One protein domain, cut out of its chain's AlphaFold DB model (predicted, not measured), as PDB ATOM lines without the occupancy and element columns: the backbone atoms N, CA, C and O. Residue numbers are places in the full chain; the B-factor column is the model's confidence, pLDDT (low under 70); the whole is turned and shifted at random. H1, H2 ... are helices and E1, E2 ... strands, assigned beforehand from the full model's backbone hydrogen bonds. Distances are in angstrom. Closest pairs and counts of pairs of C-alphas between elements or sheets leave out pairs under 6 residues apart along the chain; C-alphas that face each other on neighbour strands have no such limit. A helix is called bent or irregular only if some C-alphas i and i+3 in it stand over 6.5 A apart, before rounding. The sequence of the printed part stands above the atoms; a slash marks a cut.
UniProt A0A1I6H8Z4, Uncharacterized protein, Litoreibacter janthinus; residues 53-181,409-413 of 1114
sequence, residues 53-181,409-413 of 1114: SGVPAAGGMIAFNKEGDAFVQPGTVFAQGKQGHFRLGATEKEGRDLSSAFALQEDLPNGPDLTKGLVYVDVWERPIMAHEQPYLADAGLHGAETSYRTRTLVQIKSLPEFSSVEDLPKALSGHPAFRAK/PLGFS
ATOM      1  N   SER A  53     275.050 277.527 285.112       93.75
ATOM      2  CA  SER A  53     275.497 277.098 283.781       93.75
ATOM      3  C   SER A  53     276.854 276.403 283.886       93.75
ATOM      4  O   SER A  53     277.857 277.058 284.179       93.75
ATOM      5  N   GLY A  54     276.894 275.100 283.607       93.81
ATOM      6  CA  GLY A  54     278.091 274.272 283.735       93.81
ATOM      7  C   GLY A  54     277.884 272.811 283.322       93.81
ATOM      8  O   GLY A  54     276.791 272.390 282.944       93.81
ATOM      9  N   VAL A  55     278.949 272.017 283.415       95.31
ATOM     10  CA  VAL A  55     278.991 270.597 283.039       95.31
ATOM     11  C   VAL A  55     279.635 269.780 284.173       95.31
ATOM     12  O   VAL A  55     280.697 270.172 284.664       95.31
ATOM     13  N   PRO A  56     279.017 268.663 284.613       94.50
ATOM     14  CA  PRO A  56     279.548 267.853 285.705       94.50
ATOM     15  C   PRO A  56     280.784 267.049 285.273       94.50
ATOM     16  O   PRO A  56     280.822 266.492 284.178       94.50
ATOM     17  N   ALA A  57     281.769 266.919 286.164       91.75
ATOM     18  CA  ALA A  57     283.034 266.215 285.921       91.75
ATOM     19  C   ALA A  57     282.860 264.734 285.537       91.75
ATOM     20  O   ALA A  57     283.664 264.182 284.791       91.75
ATOM     21  N   ALA A  58     281.811 264.087 286.054       90.81
ATOM     22  CA  ALA A  58     281.460 262.706 285.751       90.81
ATOM     23  C   ALA A  58     280.160 262.664 284.935       90.81
ATOM     24  O   ALA A  58     279.132 263.185 285.365       90.81
ATOM     25  N   GLY A  59     280.200 262.040 283.753       91.00
ATOM     26  CA  GLY A  59     279.034 261.917 282.867       91.00
ATOM     27  C   GLY A  59     278.560 263.231 282.228       91.00
ATOM     28  O   GLY A  59     277.431 263.289 281.733       91.00
ATOM     29  N   GLY A  60     279.380 264.286 282.254       93.69
ATOM     30  CA  GLY A  60     279.133 265.544 281.556       93.69
ATOM     31  C   GLY A  60     279.483 265.497 280.066       93.69
ATOM     32  O   GLY A  60     280.236 264.631 279.622       93.69
ATOM     33  N   MET A  61     278.944 266.437 279.283       92.69
ATOM     34  CA  MET A  61     279.193 266.528 277.833       92.69
ATOM     35  C   MET A  61     280.583 267.066 277.440       92.69
ATOM     36  O   MET A  61     280.913 267.106 276.257       92.69
ATOM     37  N   ILE A  62     281.381 267.502 278.416       91.56
ATOM     38  CA  ILE A  62     282.771 267.935 278.253       91.56
ATOM     39  C   ILE A  62     283.649 266.964 279.033       91.56
ATOM     40  O   ILE A  62     283.354 266.638 280.183       91.56
ATOM     41  N   ALA A  63     284.733 266.530 278.406       87.88
ATOM     42  CA  ALA A  63     285.803 265.781 279.043       87.88
ATOM     43  C   ALA A  63     287.159 266.393 278.681       87.88
ATOM     44  O   ALA A  63     287.270 267.212 277.769       87.88
ATOM     45  N   PHE A  64     288.184 266.005 279.433       86.38
ATOM     46  CA  PHE A  64     289.535 266.538 279.323       86.38
ATOM     47  C   PHE A  64     290.515 265.395 279.043       86.38
ATOM     48  O   PHE A  64     290.380 264.312 279.619       86.38
ATOM     49  N   ASN A  65     291.486 265.613 278.153       83.38
ATOM     50  CA  ASN A  65     292.595 264.672 277.954       83.38
ATOM     51  C   ASN A  65     293.647 264.813 279.084       83.38
ATOM     52  O   ASN A  65     293.414 265.494 280.087       83.38
ATOM     53  N   LYS A  66     294.801 264.140 278.967       79.88
ATOM     54  CA  LYS A  66     295.862 264.213 279.994       79.88
ATOM     55  C   LYS A  66     296.646 265.521 279.924       79.88
ATOM     56  O   LYS A  66     297.242 265.940 280.908       79.88
ATOM     57  N   GLU A  67     296.648 266.118 278.744       78.69
ATOM     58  CA  GLU A  67     297.349 267.328 278.351       78.69
ATOM     59  C   GLU A  67     296.599 268.589 278.832       78.69
ATOM     60  O   GLU A  67     297.209 269.633 279.044       78.69
ATOM     61  N   GLY A  68     295.294 268.461 279.105       77.75
ATOM     62  CA  GLY A  68     294.423 269.496 279.660       77.75
ATOM     63  C   GLY A  68     293.409 270.081 278.673       77.75
ATOM     64  O   GLY A  68     292.613 270.924 279.092       77.75
ATOM     65  N   ASP A  69     293.403 269.626 277.419       81.94
ATOM     66  CA  ASP A  69     292.502 270.074 276.354       81.94
ATOM     67  C   ASP A  69     291.079 269.536 276.561       81.94
ATOM     68  O   ASP A  69     290.883 268.372 276.929       81.94
ATOM     69  N   ALA A  70     290.081 270.376 276.284       86.00
ATOM     70  CA  ALA A  70     288.667 270.040 276.416       86.00
ATOM     71  C   ALA A  70     288.075 269.523 275.093       86.00
ATOM     72  O   ALA A  70     288.206 270.167 274.050       86.00
ATOM     73  N   PHE A  71     287.360 268.399 275.146       84.38
ATOM     74  CA  PHE A  71     286.630 267.822 274.014       84.38
ATOM     75  C   PHE A  71     285.166 267.525 274.368       84.38
ATOM     76  O   PHE A  71     284.802 267.383 275.538       84.38
ATOM     77  N   VAL A  72     284.318 267.442 273.340       87.19
ATOM     78  CA  VAL A  72     282.876 267.188 273.479       87.19
ATOM     79  C   VAL A  72     282.578 265.694 273.355       87.19
ATOM     80  O   VAL A  72     283.100 265.004 272.478       87.19
ATOM     81  N   GLN A  73     281.682 265.204 274.206       87.44
ATOM     82  CA  GLN A  73     281.187 263.828 274.225       87.44
ATOM     83  C   GLN A  73     279.682 263.794 274.557       87.44
ATOM     84  O   GLN A  73     279.165 264.767 275.109       87.44
ATOM     85  N   PRO A  74     278.954 262.699 274.270       91.06
ATOM     86  CA  PRO A  74     277.600 262.513 274.787       91.06
ATOM     87  C   PRO A  74     277.584 262.570 276.322       91.06
ATOM     88  O   PRO A  74     278.411 261.932 276.972       91.06
ATOM     89  N   GLY A  75     276.664 263.332 276.916       93.81
ATOM     90  CA  GLY A  75     276.681 263.568 278.361       93.81
ATOM     91  C   GLY A  75     275.792 264.716 278.834       93.81
ATOM     92  O   GLY A  75     275.115 265.380 278.055       93.81
ATOM     93  N   THR A  76     275.769 264.936 280.144       96.19
ATOM     94  CA  THR A  76     274.905 265.920 280.815       96.19
ATOM     95  C   THR A  76     275.459 267.345 280.716       96.19
ATOM     96  O   THR A  76     276.671 267.556 280.742       96.19
ATOM     97  N   VAL A  77     274.568 268.334 280.672       96.56
ATOM     98  CA  VAL A  77     274.873 269.766 280.804       96.56
ATOM     99  C   VAL A  77     273.782 270.452 281.617       96.56
ATOM    100  O   VAL A  77     272.620 270.053 281.557       96.56
ATOM    101  N   PHE A  78     274.147 271.488 282.364       96.88
ATOM    102  CA  PHE A  78     273.212 272.413 282.992       96.88
ATOM    103  C   PHE A  78     273.376 273.784 282.343       96.88
ATOM    104  O   PHE A  78     274.480 274.323 282.266       96.88
ATOM    105  N   ALA A  79     272.278 274.350 281.862       96.25
ATOM    106  CA  ALA A  79     272.236 275.672 281.263       96.25
ATOM    107  C   ALA A  79     271.223 276.509 282.045       96.25
ATOM    108  O   ALA A  79     270.038 276.199 282.036       96.25
ATOM    109  N   GLN A  80     271.689 277.521 282.782       94.19
ATOM    110  CA  GLN A  80     270.869 278.374 283.658       94.19
ATOM    111  C   GLN A  80     269.866 277.573 284.519       94.19
ATOM    112  O   GLN A  80     268.718 277.967 284.687       94.19
ATOM    113  N   GLY A  81     270.309 276.417 285.023       92.94
ATOM    114  CA  GLY A  81     269.528 275.458 285.803       92.94
ATOM    115  C   GLY A  81     268.806 274.361 285.025       92.94
ATOM    116  O   GLY A  81     268.590 273.283 285.579       92.94
ATOM    117  N   LYS A  82     268.509 274.557 283.736       96.06
ATOM    118  CA  LYS A  82     267.905 273.523 282.890       96.06
ATOM    119  C   LYS A  82     268.901 272.399 282.630       96.06
ATOM    120  O   LYS A  82     269.953 272.624 282.029       96.06
ATOM    121  N   GLN A  83     268.560 271.180 283.047       96.12
ATOM    122  CA  GLN A  83     269.334 269.994 282.691       96.12
ATOM    123  C   GLN A  83     269.035 269.572 281.245       96.12
ATOM    124  O   GLN A  83     267.882 269.353 280.871       96.12
ATOM    125  N   GLY A  84     270.094 269.399 280.459       96.69
ATOM    126  CA  GLY A  84     270.089 268.746 279.154       96.69
ATOM    127  C   GLY A  84     271.018 267.529 279.132       96.69
ATOM    128  O   GLY A  84     271.876 267.357 280.000       96.69
ATOM    129  N   HIS A  85     270.864 266.679 278.117       96.31
ATOM    130  CA  HIS A  85     271.778 265.577 277.831       96.31
ATOM    131  C   HIS A  85     272.120 265.554 276.330       96.31
ATOM    132  O   HIS A  85     271.286 265.187 275.507       96.31
ATOM    133  N   PHE A  86     273.338 265.975 275.991       94.00
ATOM    134  CA  PHE A  86     273.850 266.070 274.623       94.00
ATOM    135  C   PHE A  86     274.103 264.690 274.004       94.00
ATOM    136  O   PHE A  86     274.576 263.777 274.689       94.00
ATOM    137  N   ARG A  87     273.842 264.548 272.695       90.31
ATOM    138  CA  ARG A  87     274.033 263.305 271.932       90.31
ATOM    139  C   ARG A  87     274.548 263.533 270.513       90.31
ATOM    140  O   ARG A  87     274.247 264.538 269.869       90.31
ATOM    141  N   LEU A  88     275.280 262.532 270.023       85.69
ATOM    142  CA  LEU A  88     275.804 262.456 268.660       85.69
ATOM    143  C   LEU A  88     275.019 261.419 267.847       85.69
ATOM    144  O   LEU A  88     274.873 260.271 268.264       85.69
ATOM    145  N   GLY A  89     274.539 261.810 266.668       74.88
ATOM    146  CA  GLY A  89     273.649 261.002 265.841       74.88
ATOM    147  C   GLY A  89     274.304 259.752 265.238       74.88
ATOM    148  O   GLY A  89     275.345 259.829 264.581       74.88
ATOM    149  N   ALA A  90     273.638 258.605 265.414       60.84
ATOM    150  CA  ALA A  90     273.793 257.331 264.688       60.84
ATOM    151  C   ALA A  90     275.194 256.679 264.602       60.84
ATOM    152  O   ALA A  90     275.329 255.593 264.039       60.84
ATOM    153  N   THR A  91     276.245 257.298 265.142       55.03
ATOM    154  CA  THR A  91     277.620 256.783 265.118       55.03
ATOM    155  C   THR A  91     278.311 257.036 266.455       55.03
ATOM    156  O   THR A  91     279.212 257.870 266.575       55.03
ATOM    157  N   GLU A  92     277.874 256.279 267.460       51.59
ATOM    158  CA  GLU A  92     278.466 256.212 268.799       51.59
ATOM    159  C   GLU A  92     279.959 255.857 268.715       51.59
ATOM    160  O   GLU A  92     280.353 254.706 268.516       51.59
ATOM    161  N   LYS A  93     280.801 256.884 268.834       53.16
ATOM    162  CA  LYS A  93     282.235 256.774 269.086       53.16
ATOM    163  C   LYS A  93     282.622 257.883 270.047       53.16
ATOM    164  O   LYS A  93     282.444 259.057 269.728       53.16
ATOM    165  N   GLU A  94     283.119 257.477 271.206       55.22
ATOM    166  CA  GLU A  94     283.745 258.349 272.197       55.22
ATOM    167  C   GLU A  94     284.976 259.044 271.585       55.22
ATOM    168  O   GLU A  94     285.618 258.490 270.691       55.22
ATOM    169  N   GLY A  95     285.304 260.248 272.066       53.97
ATOM    170  CA  GLY A  95     286.505 260.981 271.648       53.97
ATOM    171  C   GLY A  95     286.492 261.429 270.183       53.97
ATOM    172  O   GLY A  95     287.277 260.935 269.373       53.97
ATOM    173  N   ARG A  96     285.627 262.394 269.842       64.62
ATOM    174  CA  ARG A  96     285.719 263.150 268.582       64.62
ATOM    175  C   ARG A  96     286.253 264.559 268.825       64.62
ATOM    176  O   ARG A  96     286.075 265.114 269.907       64.62
ATOM    177  N   ASP A  97     286.857 265.141 267.794       73.75
ATOM    178  CA  ASP A  97     287.124 266.578 267.730       73.75
ATOM    179  C   ASP A  97     285.825 267.406 267.785       73.75
ATOM    180  O   ASP A  97     284.728 266.921 267.478       73.75
ATOM    181  N   LEU A  98     285.957 268.674 268.194       80.88
ATOM    182  CA  LEU A  98     284.825 269.585 268.371       80.88
ATOM    183  C   LEU A  98     284.054 269.778 267.061       80.88
ATOM    184  O   LEU A  98     282.827 269.742 267.082       80.88
ATOM    185  N   SER A  99     284.753 269.932 265.933       83.44
ATOM    186  CA  SER A  99     284.140 270.107 264.608       83.44
ATOM    187  C   SER A  99     283.234 268.925 264.227       83.44
ATOM    188  O   SER A  99     282.054 269.104 263.916       83.44
ATOM    189  N   SER A 100     283.723 267.692 264.382       81.19
ATOM    190  CA  SER A 100     282.950 266.463 264.168       81.19
ATOM    191  C   SER A 100     281.766 266.317 265.125       81.19
ATOM    192  O   SER A 100     280.733 265.774 264.733       81.19
ATOM    193  N   ALA A 101     281.893 266.771 266.376       81.69
ATOM    194  CA  ALA A 101     280.785 266.777 267.330       81.69
ATOM    195  C   ALA A 101     279.718 267.830 266.966       81.69
ATOM    196  O   ALA A 101     278.522 267.554 267.049       81.69
ATOM    197  N   PHE A 102     280.150 269.005 266.504       87.56
ATOM    198  CA  PHE A 102     279.306 270.126 266.084       87.56
ATOM    199  C   PHE A 102     278.507 269.809 264.807       87.56
ATOM    200  O   PHE A 102     277.350 270.212 264.696       87.56
ATOM    201  N   ALA A 103     279.076 269.021 263.889       85.19
ATOM    202  CA  ALA A 103     278.427 268.586 262.649       85.19
ATOM    203  C   ALA A 103     277.466 267.382 262.804       85.19
ATOM    204  O   ALA A 103     276.665 267.119 261.906       85.19
ATOM    205  N   LEU A 104     277.541 266.624 263.909       85.94
ATOM    206  CA  LEU A 104     276.815 265.352 264.100       85.94
ATOM    207  C   LEU A 104     275.858 265.357 265.303       85.94
ATOM    208  O   LEU A 104     275.570 264.308 265.878       85.94
ATOM    209  N   GLN A 105     275.357 266.526 265.687       90.44
ATOM    210  CA  GLN A 105     274.424 266.694 266.804       90.44
ATOM    211  C   GLN A 105     273.071 266.021 266.510       90.44
ATOM    212  O   GLN A 105     272.472 266.273 265.464       90.44
ATOM    213  N   GLU A 106     272.551 265.205 267.436       90.69
ATOM    214  CA  GLU A 106     271.221 264.579 267.280       90.69
ATOM    215  C   GLU A 106     270.098 265.635 267.275       90.69
ATOM    216  O   GLU A 106     269.182 265.576 266.454       90.69
ATOM    217  N   ASP A 107     270.210 266.637 268.151       93.50
ATOM    218  CA  ASP A 107     269.208 267.690 268.341       93.50
ATOM    219  C   ASP A 107     269.377 268.904 267.414       93.50
ATOM    220  O   ASP A 107     268.488 269.757 267.363       93.50
ATOM    221  N   LEU A 108     270.482 268.996 266.662       91.81
ATOM    222  CA  LEU A 108     270.709 270.031 265.643       91.81
ATOM    223  C   LEU A 108     271.110 269.400 264.289       91.81
ATOM    224  O   LEU A 108     272.219 269.619 263.796       91.81
ATOM    225  N   PRO A 109     270.216 268.615 263.653       84.25
ATOM    226  CA  PRO A 109     270.482 268.034 262.342       84.25
ATOM    227  C   PRO A 109     270.605 269.139 261.287       84.25
ATOM    228  O   PRO A 109     269.781 270.058 261.242       84.25
ATOM    229  N   ASN A 110     271.612 269.032 260.414       80.44
ATOM    230  CA  ASN A 110     271.982 270.062 259.431       80.44
ATOM    231  C   ASN A 110     272.241 271.442 260.082       80.44
ATOM    232  O   ASN A 110     271.743 272.469 259.609       80.44
ATOM    233  N   GLY A 111     272.963 271.450 261.207       83.38
ATOM    234  CA  GLY A 111     273.488 272.667 261.826       83.38
ATOM    235  C   GLY A 111     274.552 273.377 260.971       83.38
ATOM    236  O   GLY A 111     274.939 272.863 259.920       83.38
ATOM    237  N   PRO A 112     275.009 274.565 261.401       86.25
ATOM    238  CA  PRO A 112     276.131 275.259 260.773       86.25
ATOM    239  C   PRO A 112     277.461 274.516 260.967       86.25
ATOM    240  O   PRO A 112     277.600 273.701 261.878       86.25
ATOM    241  N   ASP A 113     278.463 274.869 260.161       86.81
ATOM    242  CA  ASP A 113     279.861 274.520 260.429       86.81
ATOM    243  C   ASP A 113     280.398 275.283 261.657       86.81
ATOM    244  O   ASP A 113     279.945 276.384 261.986       86.81
ATOM    245  N   LEU A 114     281.406 274.715 262.326       89.69
ATOM    246  CA  LEU A 114     282.050 275.317 263.494       89.69
ATOM    247  C   LEU A 114     282.832 276.587 263.111       89.69
ATOM    248  O   LEU A 114     283.852 276.530 262.419       89.69
ATOM    249  N   THR A 115     282.398 277.745 263.612       90.81
ATOM    250  CA  THR A 115     283.085 279.030 263.399       90.81
ATOM    251  C   THR A 115     284.021 279.383 264.554       90.81
ATOM    252  O   THR A 115     283.595 279.353 265.710       90.81
ATOM    253  N   LYS A 116     285.234 279.859 264.246       91.88
ATOM    254  CA  LYS A 116     286.100 280.571 265.197       91.88
ATOM    255  C   LYS A 116     285.302 281.651 265.934       91.88
ATOM    256  O   LYS A 116     284.739 282.526 265.281       91.88
ATOM    257  N   GLY A 117     285.292 281.603 267.263       92.00
ATOM    258  CA  GLY A 117     284.505 282.498 268.116       92.00
ATOM    259  C   GLY A 117     283.995 281.824 269.391       92.00
ATOM    260  O   GLY A 117     284.484 280.759 269.765       92.00
ATOM    261  N   LEU A 118     283.014 282.431 270.061       93.31
ATOM    262  CA  LEU A 118     282.373 281.892 271.267       93.31
ATOM    263  C   LEU A 118     281.517 280.663 270.926       93.31
ATOM    264  O   LEU A 118     280.616 280.751 270.095       93.31
ATOM    265  N   VAL A 119     281.757 279.547 271.613       93.56
ATOM    266  CA  VAL A 119     280.964 278.311 271.538       93.56
ATOM    267  C   VAL A 119     280.124 278.171 272.806       93.56
ATOM    268  O   VAL A 119     280.611 278.369 273.923       93.56
ATOM    269  N   TYR A 120     278.850 277.825 272.643       94.88
ATOM    270  CA  TYR A 120     277.888 277.701 273.735       94.88
ATOM    271  C   TYR A 120     276.837 276.630 273.435       94.88
ATOM    272  O   TYR A 120     276.604 276.272 272.282       94.88
ATOM    273  N   VAL A 121     276.193 276.136 274.485       96.19
ATOM    274  CA  VAL A 121     275.004 275.291 274.410       96.19
ATOM    275  C   VAL A 121     273.759 276.157 274.565       96.19
ATOM    276  O   VAL A 121     273.708 277.018 275.445       96.19
ATOM    277  N   ASP A 122     272.766 275.890 273.729       96.56
ATOM    278  CA  ASP A 122     271.382 276.347 273.797       96.56
ATOM    279  C   ASP A 122     270.505 275.127 274.146       96.56
ATOM    280  O   ASP A 122     270.496 274.128 273.420       96.56
ATOM    281  N   VAL A 123     269.838 275.179 275.301       97.44
ATOM    282  CA  VAL A 123     268.989 274.111 275.849       97.44
ATOM    283  C   VAL A 123     267.560 274.628 275.957       97.44
ATOM    284  O   VAL A 123     267.317 275.631 276.624       97.44
ATOM    285  N   TRP A 124     266.610 273.945 275.321       96.06
ATOM    286  CA  TRP A 124     265.205 274.366 275.254       96.06
ATOM    287  C   TRP A 124     264.282 273.167 274.987       96.06
ATOM    288  O   TRP A 124     264.761 272.080 274.676       96.06
ATOM    289  N   GLU A 125     262.959 273.320 275.108       93.88
ATOM    290  CA  GLU A 125     262.009 272.201 274.956       93.88
ATOM    291  C   GLU A 125     261.077 272.310 273.742       93.88
ATOM    292  O   GLU A 125     260.376 273.312 273.559       93.88
ATOM    293  N   ARG A 126     260.986 271.224 272.959       91.31
ATOM    294  CA  ARG A 126     259.995 271.069 271.880       91.31
ATOM    295  C   ARG A 126     258.893 270.063 272.244       91.31
ATOM    296  O   ARG A 126     259.182 269.091 272.944       91.31
ATOM    297  N   PRO A 127     257.644 270.242 271.771       89.88
ATOM    298  CA  PRO A 127     256.630 269.194 271.847       89.88
ATOM    299  C   PRO A 127     256.970 268.034 270.895       89.88
ATOM    300  O   PRO A 127     257.555 268.248 269.837       89.88
ATOM    301  N   ILE A 128     256.562 266.822 271.262       91.56
ATOM    302  CA  ILE A 128     256.612 265.590 270.471       91.56
ATOM    303  C   ILE A 128     255.207 264.985 270.501       91.56
ATOM    304  O   ILE A 128     254.714 264.619 271.572       91.56
ATOM    305  N   MET A 129     254.577 264.893 269.333       88.12
ATOM    306  CA  MET A 129     253.225 264.357 269.137       88.12
ATOM    307  C   MET A 129     253.267 262.931 268.571       88.12
ATOM    308  O   MET A 129     254.305 262.461 268.098       88.12
ATOM    309  N   ALA A 130     252.121 262.255 268.550       89.25
ATOM    310  CA  ALA A 130     251.955 260.913 268.003       89.25
ATOM    311  C   ALA A 130     252.342 260.792 266.518       89.25
ATOM    312  O   ALA A 130     252.803 259.732 266.106       89.25
ATOM    313  N   HIS A 131     252.239 261.865 265.726       85.62
ATOM    314  CA  HIS A 131     252.696 261.849 264.332       85.62
ATOM    315  C   HIS A 131     254.238 261.754 264.216       85.62
ATOM    316  O   HIS A 131     254.750 261.078 263.329       85.62
ATOM    317  N   GLU A 132     255.001 262.348 265.148       86.88
ATOM    318  CA  GLU A 132     256.459 262.146 265.249       86.88
ATOM    319  C   GLU A 132     256.817 260.815 265.926       86.88
ATOM    320  O   GLU A 132     257.826 260.196 265.587       86.88
ATOM    321  N   GLN A 133     256.017 260.381 266.903       90.25
ATOM    322  CA  GLN A 133     256.281 259.192 267.707       90.25
ATOM    323  C   GLN A 133     254.993 258.369 267.914       90.25
ATOM    324  O   GLN A 133     254.337 258.521 268.947       90.25
ATOM    325  N   PRO A 134     254.653 257.436 266.996       88.75
ATOM    326  CA  PRO A 134     253.374 256.703 266.995       88.75
ATOM    327  C   PRO A 134     253.023 255.930 268.274       88.75
ATOM    328  O   PRO A 134     251.864 255.607 268.496       88.75
ATOM    329  N   TYR A 135     253.998 255.672 269.148       89.94
ATOM    330  CA  TYR A 135     253.777 255.105 270.484       89.94
ATOM    331  C   TYR A 135     252.951 256.015 271.426       89.94
ATOM    332  O   TYR A 135     252.453 255.542 272.443       89.94
ATOM    333  N   LEU A 136     252.805 257.311 271.121       90.88
ATOM    334  CA  LEU A 136     251.983 258.245 271.908       90.88
ATOM    335  C   LEU A 136     250.478 258.171 271.571       90.88
ATOM    336  O   LEU A 136     249.663 258.708 272.320       90.88
ATOM    337  N   ALA A 137     250.104 257.487 270.483       91.00
ATOM    338  CA  ALA A 137     248.718 257.169 270.151       91.00
ATOM    339  C   ALA A 137     248.285 255.854 270.822       91.00
ATOM    340  O   ALA A 137     248.946 254.822 270.680       91.00
ATOM    341  N   ASP A 138     247.146 255.856 271.520       90.31
ATOM    342  CA  ASP A 138     246.639 254.654 272.185       90.31
ATOM    343  C   ASP A 138     245.827 253.787 271.205       90.31
ATOM    344  O   ASP A 138     244.723 254.140 270.777       90.31
ATOM    345  N   ALA A 139     246.362 252.615 270.859       90.88
ATOM    346  CA  ALA A 139     245.710 251.651 269.971       90.88
ATOM    347  C   ALA A 139     244.373 251.104 270.524       90.88
ATOM    348  O   ALA A 139     243.496 250.726 269.744       90.88
ATOM    349  N   GLY A 140     244.190 251.087 271.848       92.50
ATOM    350  CA  GLY A 140     242.925 250.763 272.513       92.50
ATOM    351  C   GLY A 140     241.877 251.875 272.403       92.50
ATOM    352  O   GLY A 140     240.683 251.592 272.484       92.50
ATOM    353  N   LEU A 141     242.306 253.114 272.137       91.19
ATOM    354  CA  LEU A 141     241.458 254.272 271.833       91.19
ATOM    355  C   LEU A 141     241.450 254.592 270.326       91.19
ATOM    356  O   LEU A 141     241.360 255.749 269.923       91.19
ATOM    357  N   HIS A 142     241.557 253.559 269.482       88.44
ATOM    358  CA  HIS A 142     241.565 253.655 268.014       88.44
ATOM    359  C   HIS A 142     242.672 254.550 267.417       88.44
ATOM    360  O   HIS A 142     242.534 255.022 266.292       88.44
ATOM    361  N   GLY A 143     243.782 254.746 268.134       85.06
ATOM    362  CA  GLY A 143     244.894 255.595 267.702       85.06
ATOM    363  C   GLY A 143     244.767 257.062 268.121       85.06
ATOM    364  O   GLY A 143     245.502 257.897 267.605       85.06
ATOM    365  N   ALA A 144     243.865 257.396 269.049       86.75
ATOM    366  CA  ALA A 144     243.794 258.740 269.612       86.75
ATOM    367  C   ALA A 144     245.071 259.091 270.402       86.75
ATOM    368  O   ALA A 144     245.518 258.320 271.258       86.75
ATOM    369  N   GLU A 145     245.625 260.282 270.162       87.62
ATOM    370  CA  GLU A 145     246.563 260.905 271.098       87.62
ATOM    371  C   GLU A 145     245.785 261.352 272.344       87.62
ATOM    372  O   GLU A 145     244.768 262.035 272.244       87.62
ATOM    373  N   THR A 146     246.255 260.961 273.529       85.69
ATOM    374  CA  THR A 146     245.675 261.407 274.812       85.69
ATOM    375  C   THR A 146     246.487 262.514 275.476       85.69
ATOM    376  O   THR A 146     246.007 263.162 276.400       85.69
ATOM    377  N   SER A 147     247.748 262.679 275.065       87.19
ATOM    378  CA  SER A 147     248.690 263.683 275.566       87.19
ATOM    379  C   SER A 147     249.997 263.638 274.763       87.19
ATOM    380  O   SER A 147     250.602 262.570 274.641       87.19
ATOM    381  N   TYR A 148     250.491 264.787 274.301       89.38
ATOM    382  CA  TYR A 148     251.845 264.910 273.742       89.38
ATOM    383  C   TYR A 148     252.922 264.883 274.849       89.38
ATOM    384  O   TYR A 148     252.621 264.878 276.047       89.38
ATOM    385  N   ARG A 149     254.206 264.841 274.481       91.12
ATOM    386  CA  ARG A 149     255.344 264.952 275.422       91.12
ATOM    387  C   ARG A 149     256.198 266.170 275.093       91.12
ATOM    388  O   ARG A 149     256.175 266.631 273.959       91.12
ATOM    389  N   THR A 150     256.974 266.681 276.042       91.94
ATOM    390  CA  THR A 150     258.094 267.584 275.742       91.94
ATOM    391  C   THR A 150     259.395 266.791 275.607       91.94
ATOM    392  O   THR A 150     259.542 265.698 276.158       91.94
ATOM    393  N   ARG A 151     260.339 267.330 274.833       92.88
ATOM    394  CA  ARG A 151     261.715 266.846 274.719       92.88
ATOM    395  C   ARG A 151     262.657 268.036 274.825       92.88
ATOM    396  O   ARG A 151     262.586 268.940 273.991       92.88
ATOM    397  N   THR A 152     263.538 268.007 275.818       96.25
ATOM    398  CA  THR A 152     264.692 268.905 275.895       96.25
ATOM    399  C   THR A 152     265.617 268.633 274.713       96.25
ATOM    400  O   THR A 152     266.052 267.495 274.542       96.25
ATOM    401  N   LEU A 153     265.901 269.657 273.916       96.19
ATOM    402  CA  LEU A 153     266.947 269.650 272.900       96.19
ATOM    403  C   LEU A 153     268.225 270.253 273.489       96.19
ATOM    404  O   LEU A 153     268.153 271.194 274.283       96.19
ATOM    405  N   VAL A 154     269.390 269.752 273.073       96.94
ATOM    406  CA  VAL A 154     270.701 270.274 273.485       96.94
ATOM    407  C   VAL A 154     271.545 270.605 272.260       96.94
ATOM    408  O   VAL A 154     272.054 269.713 271.583       96.94
ATOM    409  N   GLN A 155     271.701 271.897 271.977       95.50
ATOM    410  CA  GLN A 155     272.286 272.383 270.728       95.50
ATOM    411  C   GLN A 155     273.562 273.178 270.984       95.50
ATOM    412  O   GLN A 155     273.527 274.237 271.604       95.50
ATOM    413  N   ILE A 156     274.690 272.709 270.461       93.94
ATOM    414  CA  ILE A 156     275.937 273.471 270.423       93.94
ATOM    415  C   ILE A 156     275.865 274.449 269.246       93.94
ATOM    416  O   ILE A 156     275.632 274.052 268.102       93.94
ATOM    417  N   LYS A 157     276.055 275.734 269.542       93.56
ATOM    418  CA  LYS A 157     276.018 276.863 268.605       93.56
ATOM    419  C   LYS A 157     277.287 277.715 268.768       93.56
ATOM    420  O   LYS A 157     277.992 277.615 269.775       93.56
ATOM    421  N   SER A 158     277.587 278.550 267.774       91.75
ATOM    422  CA  SER A 158     278.761 279.431 267.768       91.75
ATOM    423  C   SER A 158     278.421 280.872 267.364       91.75
ATOM    424  O   SER A 158     277.444 281.117 266.654       91.75
ATOM    425  N   LEU A 159     279.228 281.824 267.841       91.06
ATOM    426  CA  LEU A 159     279.140 283.264 267.566       91.06
ATOM    427  C   LEU A 159     280.536 283.812 267.211       91.06
ATOM    428  O   LEU A 159     281.380 283.931 268.110       91.06
ATOM    429  N   PRO A 160     280.822 284.119 265.931       89.25
ATOM    430  CA  PRO A 160     282.144 284.564 265.490       89.25
ATOM    431  C   PRO A 160     282.525 285.989 265.925       89.25
ATOM    432  O   PRO A 160     283.679 286.388 265.779       89.25
ATOM    433  N   GLU A 161     281.585 286.770 266.464       85.06
ATOM    434  CA  GLU A 161     281.799 288.163 266.875       85.06
ATOM    435  C   GLU A 161     282.597 288.302 268.183       85.06
ATOM    436  O   GLU A 161     283.137 289.373 268.464       85.06
ATOM    437  N   PHE A 162     282.680 287.233 268.983       86.69
ATOM    438  CA  PHE A 162     283.326 287.216 270.298       86.69
ATOM    439  C   PHE A 162     284.551 286.302 270.281       86.69
ATOM    440  O   PHE A 162     284.454 285.149 269.869       86.69
ATOM    441  N   SER A 163     285.705 286.795 270.743       83.94
ATOM    442  CA  SER A 163     286.989 286.083 270.584       83.94
ATOM    443  C   SER A 163     287.856 285.967 271.843       83.94
ATOM    444  O   SER A 163     288.891 285.304 271.787       83.94
ATOM    445  N   SER A 164     287.445 286.558 272.969       84.44
ATOM    446  CA  SER A 164     288.143 286.435 274.251       84.44
ATOM    447  C   SER A 164     287.176 286.435 275.442       84.44
ATOM    448  O   SER A 164     286.008 286.816 275.330       84.44
ATOM    449  N   VAL A 165     287.657 285.973 276.597       83.06
ATOM    450  CA  VAL A 165     286.841 285.690 277.792       83.06
ATOM    451  C   VAL A 165     286.250 286.968 278.398       83.06
ATOM    452  O   VAL A 165     285.154 286.944 278.956       83.06
ATOM    453  N   GLU A 166     286.922 288.102 278.218       83.62
ATOM    454  CA  GLU A 166     286.519 289.424 278.705       83.62
ATOM    455  C   GLU A 166     285.250 289.943 278.006       83.62
ATOM    456  O   GLU A 166     284.495 290.721 278.590       83.62
ATOM    457  N   ASP A 167     284.967 289.484 276.781       80.88
ATOM    458  CA  ASP A 167     283.710 289.771 276.084       80.88
ATOM    459  C   ASP A 167     282.525 288.956 276.637       80.88
ATOM    460  O   ASP A 167     281.374 289.355 276.444       80.88
ATOM    461  N   LEU A 168     282.754 287.838 277.340       85.50
ATOM    462  CA  LEU A 168     281.688 286.901 277.724       85.50
ATOM    463  C   LEU A 168     280.569 287.536 278.584       85.50
ATOM    464  O   LEU A 168     279.398 287.298 278.274       85.50
ATOM    465  N   PRO A 169     280.841 288.384 279.602       87.12
ATOM    466  CA  PRO A 169     279.780 289.051 280.366       87.12
ATOM    467  C   PRO A 169     278.942 290.013 279.510       87.12
ATOM    468  O   PRO A 169     277.733 290.144 279.709       87.12
ATOM    469  N   LYS A 170     279.573 290.670 278.530       81.56
ATOM    470  CA  LYS A 170     278.944 291.597 277.576       81.56
ATOM    471  C   LYS A 170     278.114 290.842 276.531       81.56
ATOM    472  O   LYS A 170     277.014 291.284 276.206       81.56
ATOM    473  N   ALA A 171     278.595 289.690 276.065       83.50
ATOM    474  CA  ALA A 171     277.845 288.787 275.200       83.50
ATOM    475  C   ALA A 171     276.568 288.299 275.904       83.50
ATOM    476  O   ALA A 171     275.467 288.573 275.430       83.50
ATOM    477  N   LEU A 172     276.705 287.677 277.081       87.56
ATOM    478  CA  LEU A 172     275.592 287.084 277.837       87.56
ATOM    479  C   LEU A 172     274.521 288.092 278.284       87.56
ATOM    480  O   LEU A 172     273.352 287.733 278.383       87.56
ATOM    481  N   SER A 173     274.895 289.343 278.570       86.19
ATOM    482  CA  SER A 173     273.946 290.372 279.030       86.19
ATOM    483  C   SER A 173     273.329 291.210 277.902       86.19
ATOM    484  O   SER A 173     272.200 291.695 278.044       86.19
ATOM    485  N   GLY A 174     274.052 291.395 276.791       82.31
ATOM    486  CA  GLY A 174     273.703 292.351 275.738       82.31
ATOM    487  C   GLY A 174     273.364 291.758 274.368       82.31
ATOM    488  O   GLY A 174     272.691 292.436 273.592       82.31
ATOM    489  N   HIS A 175     273.803 290.538 274.039       89.12
ATOM    490  CA  HIS A 175     273.648 289.995 272.685       89.12
ATOM    491  C   HIS A 175     272.273 289.327 272.468       89.12
ATOM    492  O   HIS A 175     271.840 288.557 273.330       89.12
ATOM    493  N   PRO A 176     271.604 289.528 271.311       87.31
ATOM    494  CA  PRO A 176     270.346 288.854 270.971       87.31
ATOM    495  C   PRO A 176     270.356 287.332 271.137       87.31
ATOM    496  O   PRO A 176     269.344 286.755 271.524       87.31
ATOM    497  N   ALA A 177     271.501 286.688 270.890       88.75
ATOM    498  CA  ALA A 177     271.649 285.236 270.973       88.75
ATOM    499  C   ALA A 177     271.400 284.642 272.369       88.75
ATOM    500  O   ALA A 177     271.054 283.471 272.460       88.75
ATOM    501  N   PHE A 178     271.557 285.441 273.432       91.50
ATOM    502  CA  PHE A 178     271.384 285.014 274.826       91.50
ATOM    503  C   PHE A 178     270.060 285.514 275.437       91.50
ATOM    504  O   PHE A 178     269.902 285.603 276.656       91.50
ATOM    505  N   ARG A 179     269.075 285.849 274.591       89.94
ATOM    506  CA  ARG A 179     267.689 286.095 275.010       89.94
ATOM    507  C   ARG A 179     266.953 284.766 275.159       89.94
ATOM    508  O   ARG A 179     266.735 284.072 274.174       89.94
ATOM    509  N   ALA A 180     266.520 284.456 276.381       91.44
ATOM    510  CA  ALA A 180     265.798 283.218 276.682       91.44
ATOM    511  C   ALA A 180     264.447 283.094 275.948       91.44
ATOM    512  O   ALA A 180     263.973 281.993 275.706       91.44
ATOM    513  N   LYS A 181     263.834 284.224 275.586       92.06
ATOM    514  CA  LYS A 181     262.702 284.353 274.656       92.06
ATOM    515  C   LYS A 181     262.629 285.798 274.149       92.06
ATOM    516  O   LYS A 181     263.356 286.657 274.666       92.06
ATOM    517  N   PRO A 409     277.914 278.648 278.204       94.38
ATOM    518  CA  PRO A 409     279.169 278.858 277.478       94.38
ATOM    519  C   PRO A 409     280.123 277.669 277.636       94.38
ATOM    520  O   PRO A 409     280.365 277.231 278.759       94.38
ATOM    521  N   LEU A 410     280.706 277.199 276.531       92.69
ATOM    522  CA  LEU A 410     281.703 276.120 276.521       92.69
ATOM    523  C   LEU A 410     283.142 276.632 276.364       92.69
ATOM    524  O   LEU A 410     284.079 275.968 276.789       92.69
ATOM    525  N   GLY A 411     283.330 277.810 275.765       91.75
ATOM    526  CA  GLY A 411     284.651 278.399 275.545       91.75
ATOM    527  C   GLY A 411     284.735 279.123 274.214       91.75
ATOM    528  O   GLY A 411     283.721 279.528 273.651       91.75
ATOM    529  N   PHE A 412     285.951 279.278 273.706       91.94
ATOM    530  CA  PHE A 412     286.211 279.881 272.402       91.94
ATOM    531  C   PHE A 412     286.844 278.837 271.490       91.94
ATOM    532  O   PHE A 412     287.632 278.023 271.957       91.94
ATOM    533  N   SER A 413     286.504 278.850 270.207       91.31
ATOM    534  CA  SER A 413     287.056 277.945 269.199       91.31
ATOM    535  C   SER A 413     287.941 278.686 268.203       91.31
ATOM    536  O   SER A 413     287.758 279.880 267.962       91.31
TER     537      SER A 413
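Overview. This is residues 53 to 181 and 409 to 413 of the 1114 residues of an uncharacterized protein of Litoreibacter janthinus (UniProt A0A1I6H8Z4). A long, narrow ribbon of two antiparallel strands, E5 and E6, runs through the model, and a short hairpin, E3 and E4, crosses one part of it nearly at right angles as a small sandwich. At one end of the ribbon E7 joins beside E5, and H2 grazes that end; the little hairpin E1 and E2 and the short helix H1 sit together to one side, while residues 129 to 148 carry the ribbon's other end far out. The 134 printed residues include two named helices and seven named strands, in the order E1 E2 E3 E4 H1 E5 E6 H2 E7, with under half of the residues in them; the class is mixed, helices and strands. The largest sheet has the order E6, E5, E7, all antiparallel. The whole is elongated, 58 by 35 by 27 A, and only just loose, close to compact, with a radius of gyration of the C-alphas of 17.4 A.

Arrangement. Begin with E5, residues 117 to 128, and E6, residues 149 to 159, a hairpin at 164 degrees; look for N 122 and O 155, 2.8 A apart. E7, residues 409 to 413, is antiparallel to E5, with N 119 and O 411 at 2.8 A. Next find the hairpin of E3, residues 75 to 79, and E4, residues 82 to 86, with N 77 and O 84 at 2.9 A. This sheet and the sheet E6 E5 E7 form a sandwich, two sheets face to face, their strands at 83 degrees; the closest C-alphas of E4 and E6 are those of Phe 86 and Val 154, 5.4 A apart. H1, residues 98 to 103, is on the larger sheet at a height of 7.7 A, over none of its strands, but only just: 2 of its 6 C-alphas fall on E6. E1, residues 62 to 64, and E2, residues 70 to 72, are a hairpin with N 63 and O 71 at 3.0 A; the closest C-alphas of E2 and H1, of Val 72 and Leu 98, are 6.0 A apart. H2, residues 165 to 174, only grazes the larger sheet, with residues 165 to 172. Every O i to N i+4 pair is within hydrogen-bond range in H1, and 4 of 6 are in H2.

Along the chain. Find C-alpha 117 at (284.505, 282.498, 268.116); from there E5 runs 32.7 A to C-alpha 128 at (256.612, 265.590, 270.471). E6 returns over 31.0 A. E3 spans 13.2 A, E4 12.6 A, E7 11.5 A, H1 8.6 A, E2 7.1 A and E1 7.0 A. H2 spans 14.9 A and is irregular, but only just: C-alphas 166 and 169 are 7.0 A apart.

Size, cuts and confidence. The two C-alphas farthest apart are those of Gly 140 and Glu 166, 58.6 A. Residues 182 to 408 are not printed, and C-alphas 181 and 409 stand 17.6 A apart across this cut. The links E4 to H1, H1 to E5 and E5 to E6 are long. Look at residues 90 to 96 for the pLDDT values under 70; the mean of the printed part is 87.7.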